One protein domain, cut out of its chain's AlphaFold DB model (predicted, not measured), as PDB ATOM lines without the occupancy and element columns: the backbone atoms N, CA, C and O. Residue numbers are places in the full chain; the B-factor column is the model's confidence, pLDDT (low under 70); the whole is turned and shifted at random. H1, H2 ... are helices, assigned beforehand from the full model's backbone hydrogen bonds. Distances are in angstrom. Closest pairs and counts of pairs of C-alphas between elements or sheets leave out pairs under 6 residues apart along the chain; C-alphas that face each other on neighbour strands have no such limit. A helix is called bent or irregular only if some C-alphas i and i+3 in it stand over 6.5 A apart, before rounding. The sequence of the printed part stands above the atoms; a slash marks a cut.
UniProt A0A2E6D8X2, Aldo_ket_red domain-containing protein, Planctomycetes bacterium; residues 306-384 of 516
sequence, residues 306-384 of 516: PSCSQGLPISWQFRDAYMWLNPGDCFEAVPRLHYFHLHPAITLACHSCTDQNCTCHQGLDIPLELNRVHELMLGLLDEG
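This is residues 306 to 384 of the 516 residues of the protein "Aldo_ket_red domain-containing protein" of Planctomycetes bacterium (UniProt A0A2E6D8X2). Two helices, H4 and H1, pack on each other at a slant and make the core of a small domain, while long loops with two very short helices, H2 and H3, fold round them. H2 packs on residues 316 to 321 of H1 and H3 on residues 367 to 371 of H4; one long loop, residues 326 to 338, leads from the end of H1 back to H2, and another, residues 353 to 365, leads from H3 to the start of H4, where residues 360 to 365 stick out. The printed part has 79 residues with four named helices, in the order H1, H2, H3, H4 along the chain, and no named strand. The class is all helix, although only 37 of the 79 residues are in named elements. The whole is compact, with a radius of gyration of the C-alphas of 12.6 A, and its C-alphas span 34 by 25 by 20 A along their three main axes.

The longest helix is H4, residues 366 to 382. It touches H1, residues 314 to 325, with residues 370 to 377 of H4 alone. The closest C-alphas of the two are those of Ala 321 and Met 377, 6.6 A apart, and the centres are 9.9 A apart. Their lines stand at a steep tilt of 42 degrees, and they run the same way. H2, residues 339 to 342, touches H1, which meets it with residues 316 to 321 alone; the closest C-alphas are those of Gln 317 and Tyr 339, 5.5 A apart. H2 and H4 are close but not clearly touching, with the C-alphas of Tyr 339 and Met 377 as the closest pair, 7.9 A apart. H3, residues 349 to 352, touches H4, which meets it with residues 367 to 371 alone; the closest C-alphas are those of Cys 350 and Pro 367, 5.6 A apart. H3 is apart from H1, and it is also apart from H2. In H1 and H4 every pair of O of residue i and N of residue i+4 is within hydrogen-bond range. H2 and H3, with 4 residues each, are too short for such a pair, and each has 1 pair of O of residue i and N of residue i+3, which is within range.

H4 measures 24.0 A from its first to its last C-alpha, from Ile 366 at (185.724, 216.626, 270.331) to Asp 382 at (163.786, 212.117, 261.690). H1 begins at Ile 314, with its C-alpha at (185.540, 211.010, 264.424), and ends at Leu 325; it measures 16.3 A. H2 runs from Tyr 339 to Leu 342 and measures 5.3 A. H3 runs from Ala 349 to Ser 352 and measures 5.9 A. No helix is bent or irregular.

The two C-alphas farthest apart are those of Phe 331 and Thr 354, at 36.8 A, one in each of the two long stretches with no named element. The first and last printed C-alphas, those of Pro 306 and Gly 384, are 32.4 A apart. The links from H1 to H2 and from H3 to H4 are long, with 13 residues each, and the link from H2 to H3 is short, with 6 residues. Residues 360 to 365 stand free. The printed part has no cut from 306 to 384. The mean pLDDT of the printed part is 92.4, and no printed residue is under 70.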
ATOM      1  N   PRO A 306     193.122 207.439 266.643       93.31
ATOM      2  CA  PRO A 306     193.870 206.371 267.314       93.31
ATOM      3  C   PRO A 306     193.834 206.444 268.848       93.31
ATOM      4  O   PRO A 306     194.063 205.439 269.515       93.31
ATOM      5  N   SER A 307     193.564 207.627 269.413       92.19
ATOM      6  CA  SER A 307     193.487 207.857 270.865       92.19
ATOM      7  C   SER A 307     192.070 207.759 271.441       92.19
ATOM      8  O   SER A 307     191.883 207.843 272.655       92.19
ATOM      9  N   CYS A 308     191.053 207.582 270.594       94.44
ATOM     10  CA  CYS A 308     189.672 207.470 271.042       94.44
ATOM     11  C   CYS A 308     189.431 206.109 271.718       94.44
ATOM     12  O   CYS A 308     189.391 205.082 271.045       94.44
ATOM     13  N   SER A 309     189.183 206.098 273.034       93.44
ATOM     14  CA  SER A 309     188.854 204.878 273.800       93.44
ATOM     15  C   SER A 309     187.609 204.137 273.289       93.44
ATOM     16  O   SER A 309     187.458 202.943 273.530       93.44
ATOM     17  N   GLN A 310     186.723 204.838 272.574       92.94
ATOM     18  CA  GLN A 310     185.514 204.283 271.958       92.94
ATOM     19  C   GLN A 310     185.724 203.826 270.504       92.94
ATOM     20  O   GLN A 310     184.797 203.295 269.902       92.94
ATOM     21  N   GLY A 311     186.910 204.043 269.920       92.62
ATOM     22  CA  GLY A 311     187.216 203.662 268.536       92.62
ATOM     23  C   GLY A 311     186.350 204.366 267.485       92.62
ATOM     24  O   GLY A 311     186.077 203.790 266.436       92.62
ATOM     25  N   LEU A 312     185.876 205.584 267.773       93.00
ATOM     26  CA  LEU A 312     184.984 206.310 266.870       93.00
ATOM     27  C   LEU A 312     185.729 206.822 265.624       93.00
ATOM     28  O   LEU A 312     186.800 207.421 265.766       93.00
ATOM     29  N   PRO A 313     185.130 206.714 264.422       94.06
ATOM     30  CA  PRO A 313     185.636 207.350 263.207       94.06
ATOM     31  C   PRO A 313     185.274 208.847 263.206       94.06
ATOM     32  O   PRO A 313     184.392 209.300 262.475       94.06
ATOM     33  N   ILE A 314     185.882 209.610 264.120       95.31
ATOM     34  CA  ILE A 314     185.540 211.010 264.424       95.31
ATOM     35  C   ILE A 314     185.613 211.896 263.173       95.31
ATOM     36  O   ILE A 314     184.687 212.657 262.895       95.31
ATOM     37  N   SER A 315     186.700 211.804 262.405       95.31
ATOM     38  CA  SER A 315     186.925 212.633 261.218       95.31
ATOM     39  C   SER A 315     185.891 212.361 260.127       95.31
ATOM     40  O   SER A 315     185.375 213.302 259.526       95.31
ATOM     41  N   TRP A 316     185.525 211.096 259.920       94.94
ATOM     42  CA  TRP A 316     184.541 210.703 258.918       94.94
ATOM     43  C   TRP A 316     183.108 211.061 259.317       94.94
ATOM     44  O   TRP A 316     182.358 211.534 258.466       94.94
ATOM     45  N   GLN A 317     182.750 210.947 260.604       95.50
ATOM     46  CA  GLN A 317     181.455 211.423 261.107       95.50
ATOM     47  C   GLN A 317     181.289 212.934 260.903       95.50
ATOM     48  O   GLN A 317     180.278 213.370 260.356       95.50
ATOM     49  N   PHE A 318     182.296 213.742 261.264       96.44
ATOM     50  CA  PHE A 318     182.251 215.183 260.994       96.44
ATOM     51  C   PHE A 318     182.198 215.493 259.496       96.44
ATOM     52  O   PHE A 318     181.488 216.412 259.098       96.44
ATOM     53  N   ARG A 319     182.936 214.748 258.660       95.19
ATOM     54  CA  ARG A 319     182.914 214.939 257.204       95.19
ATOM     55  C   ARG A 319     181.510 214.778 256.644       95.19
ATOM     56  O   ARG A 319     181.010 215.714 256.032       95.19
ATOM     57  N   ASP A 320     180.892 213.621 256.861       95.25
ATOM     58  CA  ASP A 320     179.573 213.340 256.295       95.25
ATOM     59  C   ASP A 320     178.514 214.291 256.867       95.25
ATOM     60  O   ASP A 320     177.743 214.882 256.115       95.25
ATOM     61  N   ALA A 321     178.557 214.567 258.174       95.56
ATOM     62  CA  ALA A 321     177.633 215.522 258.770       95.56
ATOM     63  C   ALA A 321     177.754 216.926 258.167       95.56
ATOM     64  O   ALA A 321     176.745 217.562 257.874       95.56
ATOM     65  N   TYR A 322     178.972 217.427 257.935       95.31
ATOM     66  CA  TYR A 322     179.147 218.743 257.321       95.31
ATOM     67  C   TYR A 322     178.665 218.766 255.871       95.31
ATOM     68  O   TYR A 322     178.142 219.790 255.440       95.31
ATOM     69  N   MET A 323     178.792 217.662 255.132       94.00
ATOM     70  CA  MET A 323     178.253 217.559 253.775       94.00
ATOM     71  C   MET A 323     176.725 217.644 253.762       94.00
ATOM     72  O   MET A 323     176.177 218.322 252.901       94.00
ATOM     73  N   TRP A 324     176.032 217.020 254.718       93.44
ATOM     74  CA  TRP A 324     174.562 217.047 254.775       93.44
ATOM     75  C   TRP A 324     173.993 218.319 255.413       93.44
ATOM     76  O   TRP A 324     172.964 218.824 254.969       93.44
ATOM     77  N   LEU A 325     174.690 218.901 256.391       93.31
ATOM     78  CA  LEU A 325     174.314 220.186 256.995       93.31
ATOM     79  C   LEU A 325     174.653 221.378 256.091       93.31
ATOM     80  O   LEU A 325     174.048 222.444 256.207       93.31
ATOM     81  N   ASN A 326     175.592 221.202 255.163       91.62
ATOM     82  CA  ASN A 326     175.953 222.184 254.153       91.62
ATOM     83  C   ASN A 326     176.001 221.509 252.762       91.62
ATOM     84  O   ASN A 326     177.081 221.166 252.270       91.62
ATOM     85  N   PRO A 327     174.832 221.343 252.109       89.81
ATOM     86  CA  PRO A 327     174.620 220.419 250.990       89.81
ATOM     87  C   PRO A 327     175.195 220.887 249.645       89.81
ATOM     88  O   PRO A 327     174.777 220.420 248.593       89.81
ATOM     89  N   GLY A 328     176.161 221.807 249.654       91.25
ATOM     90  CA  GLY A 328     176.841 222.279 248.445       91.25
ATOM     91  C   GLY A 328     177.742 221.229 247.794       91.25
ATOM     92  O   GLY A 328     178.035 221.348 246.613       91.25
ATOM     93  N   ASP A 329     178.160 220.196 248.525       91.44
ATOM     94  CA  ASP A 329     179.019 219.128 247.999       91.44
ATOM     95  C   ASP A 329     178.473 217.723 248.349       91.44
ATOM     96  O   ASP A 329     179.207 216.743 248.320       91.44
ATOM     97  N   CYS A 330     177.187 217.578 248.700       90.12
ATOM     98  CA  CYS A 330     176.627 216.289 249.140       90.12
ATOM     99  C   CYS A 330     176.592 215.206 248.042       90.12
ATOM    100  O   CYS A 330     176.513 214.024 248.361       90.12
ATOM    101  N   PHE A 331     176.716 215.576 246.763       87.94
ATOM    102  CA  PHE A 331     176.878 214.623 245.655       87.94
ATOM    103  C   PHE A 331     178.211 213.851 245.704       87.94
ATOM    104  O   PHE A 331     178.318 212.800 245.085       87.94
ATOM    105  N   GLU A 332     179.192 214.327 246.478       90.25
ATOM    106  CA  GLU A 332     180.463 213.636 246.760       90.25
ATOM    107  C   GLU A 332     180.351 212.655 247.944       90.25
ATOM    108  O   GLU A 332     181.357 212.132 248.447       90.25
ATOM    109  N   ALA A 333     179.146 212.486 248.509       89.62
ATOM    110  CA  ALA A 333     178.933 211.594 249.638       89.62
ATOM    111  C   ALA A 333     179.160 210.148 249.193       89.62
ATOM    112  O   ALA A 333     178.630 209.687 248.181       89.62
ATOM    113  N   VAL A 334     179.958 209.420 249.970       88.19
ATOM    114  CA  VAL A 334     180.270 208.021 249.687       88.19
ATOM    115  C   VAL A 334     179.360 207.160 250.563       88.19
ATOM    116  O   VAL A 334     179.475 207.259 251.785       88.19
ATOM    117  N   PRO A 335     178.527 206.262 250.002       88.06
ATOM    118  CA  PRO A 335     177.542 205.503 250.779       88.06
ATOM    119  C   PRO A 335     178.109 204.753 251.989       88.06
ATOM    120  O   PRO A 335     177.548 204.799 253.084       88.06
ATOM    121  N   ARG A 336     179.277 204.113 251.836       89.62
ATOM    122  CA  ARG A 336     179.975 203.404 252.932       89.62
ATOM    123  C   ARG A 336     180.506 204.327 254.040       89.62
ATOM    124  O   ARG A 336     181.071 203.840 255.010       89.62
ATOM    125  N   LEU A 337     180.413 205.641 253.862       91.81
ATOM    126  CA  LEU A 337     180.864 206.669 254.796       91.81
ATOM    127  C   LEU A 337     179.703 207.553 255.279       91.81
ATOM    128  O   LEU A 337     179.957 208.536 255.969       91.81
ATOM    129  N   HIS A 338     178.449 207.204 254.958       93.44
ATOM    130  CA  HIS A 338     177.280 207.898 255.496       93.44
ATOM    131  C   HIS A 338     177.263 207.826 257.029       93.44
ATOM    132  O   HIS A 338     177.594 206.796 257.625       93.44
ATOM    133  N   TYR A 339     176.822 208.902 257.674       94.75
ATOM    134  CA  TYR A 339     176.923 209.107 259.116       94.75
ATOM    135  C   TYR A 339     176.354 207.934 259.922       94.75
ATOM    136  O   TYR A 339     177.057 207.342 260.736       94.75
ATOM    137  N   PHE A 340     175.109 207.532 259.643       93.75
ATOM    138  CA  PHE A 340     174.442 206.427 260.347       93.75
ATOM    139  C   PHE A 340     174.856 205.031 259.859       93.75
ATOM    140  O   PHE A 340     174.443 204.025 260.429       93.75
ATOM    141  N   HIS A 341     175.707 204.945 258.834       93.06
ATOM    142  CA  HIS A 341     176.432 203.714 258.532       93.06
ATOM    143  C   HIS A 341     177.700 203.597 259.393       93.06
ATOM    144  O   HIS A 341     177.977 202.527 259.931       93.06
ATOM    145  N   LEU A 342     178.435 204.702 259.567       91.69
ATOM    146  CA  LEU A 342     179.620 204.778 260.432       91.69
ATOM    147  C   LEU A 342     179.269 204.678 261.921       91.69
ATOM    148  O   LEU A 342     180.016 204.080 262.695       91.69
ATOM    149  N   HIS A 343     178.133 205.252 262.317       91.75
ATOM    150  CA  HIS A 343     177.611 205.240 263.681       91.75
ATOM    151  C   HIS A 343     176.111 204.889 263.682       91.75
ATOM    152  O   HIS A 343     175.264 205.782 263.716       91.75
ATOM    153  N   PRO A 344     175.751 203.590 263.646       90.75
ATOM    154  CA  PRO A 344     174.349 203.155 263.574       90.75
ATOM    155  C   PRO A 344     173.519 203.412 264.838       90.75
ATOM    156  O   PRO A 344     172.299 203.256 264.817       90.75
ATOM    157  N   ALA A 345     174.158 203.740 265.963       90.81
ATOM    158  CA  ALA A 345     173.455 203.978 267.217       90.81
ATOM    159  C   ALA A 345     172.862 205.395 267.261       90.81
ATOM    160  O   ALA A 345     173.533 206.377 266.960       90.81
ATOM    161  N   ILE A 346     171.629 205.516 267.750       92.00
ATOM    162  CA  ILE A 346     170.970 206.815 267.993       92.00
ATOM    163  C   ILE A 346     171.539 207.577 269.199       92.00
ATOM    164  O   ILE A 346     171.165 208.712 269.456       92.00
ATOM    165  N   THR A 347     172.404 206.939 269.987       92.44
ATOM    166  CA  THR A 347     173.112 207.580 271.096       92.44
ATOM    167  C   THR A 347     174.590 207.637 270.760       92.44
ATOM    168  O   THR A 347     175.204 206.611 270.459       92.44
ATOM    169  N   LEU A 348     175.181 208.828 270.842       91.06
ATOM    170  CA  LEU A 348     176.613 208.999 270.642       91.06
ATOM    171  C   LEU A 348     177.400 208.368 271.797       91.06
ATOM    172  O   LEU A 348     177.156 208.694 272.960       91.06
ATOM    173  N   ALA A 349     178.398 207.537 271.479       89.06
ATOM    174  CA  ALA A 349     179.234 206.860 272.479       89.06
ATOM    175  C   ALA A 349     179.985 207.834 273.411       89.06
ATOM    176  O   ALA A 349     180.328 207.479 274.536       89.06
ATOM    177  N   CYS A 350     180.195 209.085 272.985       89.38
ATOM    178  CA  CYS A 350     180.772 210.138 273.821       89.38
ATOM    179  C   CYS A 350     179.980 210.392 275.117       89.38
ATOM    180  O   CYS A 350     180.603 210.719 276.122       89.38
ATOM    181  N   HIS A 351     178.655 210.187 275.135       86.25
ATOM    182  CA  HIS A 351     177.816 210.414 276.323       86.25
ATOM    183  C   HIS A 351     178.205 209.550 277.526       86.25
ATOM    184  O   HIS A 351     178.118 209.996 278.668       86.25
ATOM    185  N   SER A 352     178.594 208.300 277.280       84.88
ATOM    186  CA  SER A 352     178.955 207.327 278.316       84.88
ATOM    187  C   SER A 352     180.465 207.099 278.413       84.88
ATOM    188  O   SER A 352     180.917 206.268 279.206       84.88
ATOM    189  N   CYS A 353     181.260 207.837 277.631       90.62
ATOM    190  CA  CYS A 353     182.708 207.715 277.612       90.62
ATOM    191  C   CYS A 353     183.312 208.273 278.908       90.62
ATOM    192  O   CYS A 353     183.339 209.484 279.132       90.62
ATOM    193  N   THR A 354     183.822 207.378 279.755       90.25
ATOM    194  CA  THR A 354     184.499 207.728 281.016       90.25
ATOM    195  C   THR A 354     185.998 207.988 280.846       90.25
ATOM    196  O   THR A 354     186.639 208.458 281.782       90.25
ATOM    197  N   ASP A 355     186.544 207.718 279.656       90.62
ATOM    198  CA  ASP A 355     187.965 207.836 279.322       90.62
ATOM    199  C   ASP A 355     188.158 208.680 278.048       90.62
ATOM    200  O   ASP A 355     188.317 208.162 276.937       90.62
ATOM    201  N   GLN A 356     188.074 210.005 278.192       86.81
ATOM    202  CA  GLN A 356     188.146 210.976 277.091       86.81
ATOM    203  C   GLN A 356     189.598 211.349 276.749       86.81
ATOM    204  O   GLN A 356     190.014 212.497 276.884       86.81
ATOM    205  N   ASN A 357     190.379 210.366 276.295       89.62
ATOM    206  CA  ASN A 357     191.781 210.569 275.903       89.62
ATOM    207  C   ASN A 357     191.964 211.135 274.484       89.62
ATOM    208  O   ASN A 357     193.090 211.444 274.090       89.62
ATOM    209  N   CYS A 358     190.882 211.288 273.713       92.31
ATOM    210  CA  CYS A 358     190.948 211.939 272.411       92.31
ATOM    211  C   CYS A 358     191.225 213.439 272.577       92.31
ATOM    212  O   CYS A 358     190.468 214.162 273.220       92.31
ATOM    213  N   THR A 359     192.311 213.917 271.971       92.19
ATOM    214  CA  THR A 359     192.691 215.334 272.008       92.19
ATOM    215  C   THR A 359     192.810 215.886 270.596       92.19
ATOM    216  O   THR A 359     193.320 215.225 269.691       92.19
ATOM    217  N   CYS A 360     192.307 217.103 270.387       94.38
ATOM    218  CA  CYS A 360     192.479 217.818 269.131       94.38
ATOM    219  C   CYS A 360     193.635 218.811 269.262       94.38
ATOM    220  O   CYS A 360     193.578 219.729 270.078       94.38
ATOM    221  N   HIS A 361     194.652 218.682 268.410       90.12
ATOM    222  CA  HIS A 361     195.778 219.622 268.375       90.12
ATOM    223  C   HIS A 361     195.371 221.055 267.967       90.12
ATOM    224  O   HIS A 361     196.100 221.997 268.260       90.12
ATOM    225  N   GLN A 362     194.202 221.226 267.333       87.56
ATOM    226  CA  GLN A 362     193.618 222.530 266.977       87.56
ATOM    227  C   GLN A 362     192.699 223.109 268.070       87.56
ATOM    228  O   GLN A 362     192.155 224.196 267.906       87.56
ATOM    229  N   GLY A 363     192.521 222.406 269.195       89.62
ATOM    230  CA  GLY A 363     191.736 222.894 270.333       89.62
ATOM    231  C   GLY A 363     190.219 222.690 270.231       89.62
ATOM    232  O   GLY A 363     189.490 223.287 271.019       89.62
ATOM    233  N   LEU A 364     189.746 221.856 269.299       94.31
ATOM    234  CA  LEU A 364     188.353 221.402 269.247       94.31
ATOM    235  C   LEU A 364     188.031 220.536 270.477       94.31
ATOM    236  O   LEU A 364     188.736 219.558 270.747       94.31
ATOM    237  N   ASP A 365     186.939 220.845 271.174       94.69
ATOM    238  CA  ASP A 365     186.348 219.937 272.160       94.69
ATOM    239  C   ASP A 365     185.578 218.835 271.415       94.69
ATOM    240  O   ASP A 365     184.437 219.019 270.989       94.69
ATOM    241  N   ILE A 366     186.253 217.705 271.174       95.31
ATOM    242  CA  ILE A 366     185.724 216.626 270.331       95.31
ATOM    243  C   ILE A 366     184.401 216.070 270.885       95.31
ATOM    244  O   ILE A 366     183.450 216.007 270.106       95.31
ATOM    245  N   PRO A 367     184.290 215.653 272.167       94.44
ATOM    246  CA  PRO A 367     183.025 215.146 272.698       94.44
ATOM    247  C   PRO A 367     181.876 216.152 272.590       94.44
ATOM    248  O   PRO A 367     180.778 215.761 272.192       94.44
ATOM    249  N   LEU A 368     182.123 217.426 272.913       93.56
ATOM    250  CA  LEU A 368     181.101 218.471 272.862       93.56
ATOM    251  C   LEU A 368     180.595 218.701 271.432       93.56
ATOM    252  O   LEU A 368     179.390 218.647 271.180       93.56
ATOM    253  N   GLU A 369     181.506 218.931 270.487       95.06
ATOM    254  CA  GLU A 369     181.132 219.266 269.111       95.06
ATOM    255  C   GLU A 369     180.585 218.062 268.347       95.06
ATOM    256  O   GLU A 369     179.666 218.214 267.542       95.06
ATOM    257  N   LEU A 370     181.085 216.851 268.620       95.12
ATOM    258  CA  LEU A 370     180.527 215.643 268.015       95.12
ATOM    259  C   LEU A 370     179.116 215.375 268.548       95.12
ATOM    260  O   LEU A 370     178.260 214.959 267.773       95.12
ATOM    261  N   ASN A 371     178.844 215.666 269.828       94.31
ATOM    262  CA  ASN A 371     177.487 215.586 270.366       94.31
ATOM    263  C   ASN A 371     176.534 216.553 269.660       94.31
ATOM    264  O   ASN A 371     175.485 216.140 269.172       94.31
ATOM    265  N   ARG A 372     176.929 217.824 269.552       94.62
ATOM    266  CA  ARG A 372     176.130 218.849 268.872       94.62
ATOM    267  C   ARG A 372     175.812 218.447 267.433       94.62
ATOM    268  O   ARG A 372     174.670 218.524 267.002       94.62
ATOM    269  N   VAL A 373     176.819 217.993 266.688       95.50
ATOM    270  CA  VAL A 373     176.632 217.540 265.304       95.50
ATOM    271  C   VAL A 373     175.744 216.296 265.235       95.50
ATOM    272  O   VAL A 373     174.908 216.206 264.341       95.50
ATOM    273  N   HIS A 374     175.871 215.360 266.176       95.94
ATOM    274  CA  HIS A 374     175.017 214.177 266.223       95.94
ATOM    275  C   HIS A 374     173.537 214.529 266.412       95.94
ATOM    276  O   HIS A 374     172.696 213.956 265.724       95.94
ATOM    277  N   GLU A 375     173.217 215.491 267.281       95.19
ATOM    278  CA  GLU A 375     171.844 215.984 267.478       95.19
ATOM    279  C   GLU A 375     171.261 216.574 266.186       95.19
ATOM    280  O   GLU A 375     170.132 216.255 265.816       95.19
ATOM    281  N   LEU A 376     172.054 217.360 265.449       95.62
ATOM    282  CA  LEU A 376     171.650 217.887 264.142       95.62
ATOM    283  C   LEU A 376     171.392 216.764 263.127       95.62
ATOM    284  O   LEU A 376     170.400 216.790 262.400       95.62
ATOM    285  N   MET A 377     172.258 215.748 263.098       96.06
ATOM    286  CA  MET A 377     172.092 214.597 262.206       96.06
ATOM    287  C   MET A 377     170.867 213.748 262.557       96.06
ATOM    288  O   MET A 377     170.221 213.236 261.646       96.06
ATOM    289  N   LEU A 378     170.518 213.613 263.842       95.69
ATOM    290  CA  LEU A 378     169.270 212.966 264.263       95.69
ATOM    291  C   LEU A 378     168.048 213.741 263.759       95.69
ATOM    292  O   LEU A 378     167.125 213.121 263.243       95.69
ATOM    293  N   GLY A 379     168.076 215.078 263.808       94.88
ATOM    294  CA  GLY A 379     167.024 215.907 263.212       94.88
ATOM    295  C   GLY A 379     166.849 215.647 261.711       94.88
ATOM    296  O   GLY A 379     165.738 215.407 261.245       94.88
ATOM    297  N   LEU A 380     167.951 215.597 260.951       93.88
ATOM    298  CA  LEU A 380     167.893 215.261 259.520       93.88
ATOM    299  C   LEU A 380     167.376 213.839 259.260       93.88
ATOM    300  O   LEU A 380     166.685 213.619 258.264       93.88
ATOM    301  N   LEU A 381     167.712 212.878 260.127       93.12
ATOM    302  CA  LEU A 381     167.219 211.503 260.036       93.12
ATOM    303  C   LEU A 381     165.704 211.438 260.271       93.12
ATOM    304  O   LEU A 381     165.001 210.826 259.468       93.12
ATOM    305  N   ASP A 382     165.210 212.088 261.325       92.81
ATOM    306  CA  ASP A 382     163.786 212.117 261.690       92.81
ATOM    307  C   ASP A 382     162.930 212.795 260.608       92.81
ATOM    308  O   ASP A 382     161.800 212.385 260.346       92.81
ATOM    309  N   GLU A 383     163.488 213.803 259.933       89.38
ATOM    310  CA  GLU A 383     162.848 214.497 258.811       89.38
ATOM    311  C   GLU A 383     162.967 213.751 257.469       89.38
ATOM    312  O   GLU A 383     162.434 214.220 256.462       89.38
ATOM    313  N   GLY A 384     163.675 212.616 257.417       88.00
ATOM    314  CA  GLY A 384     163.894 211.862 256.178       88.00
ATOM    315  C   GLY A 384     164.767 212.597 255.152       88.00
ATOM    316  O   GLY A 384     164.651 212.350 253.955       88.00
TER     317      GLY A 384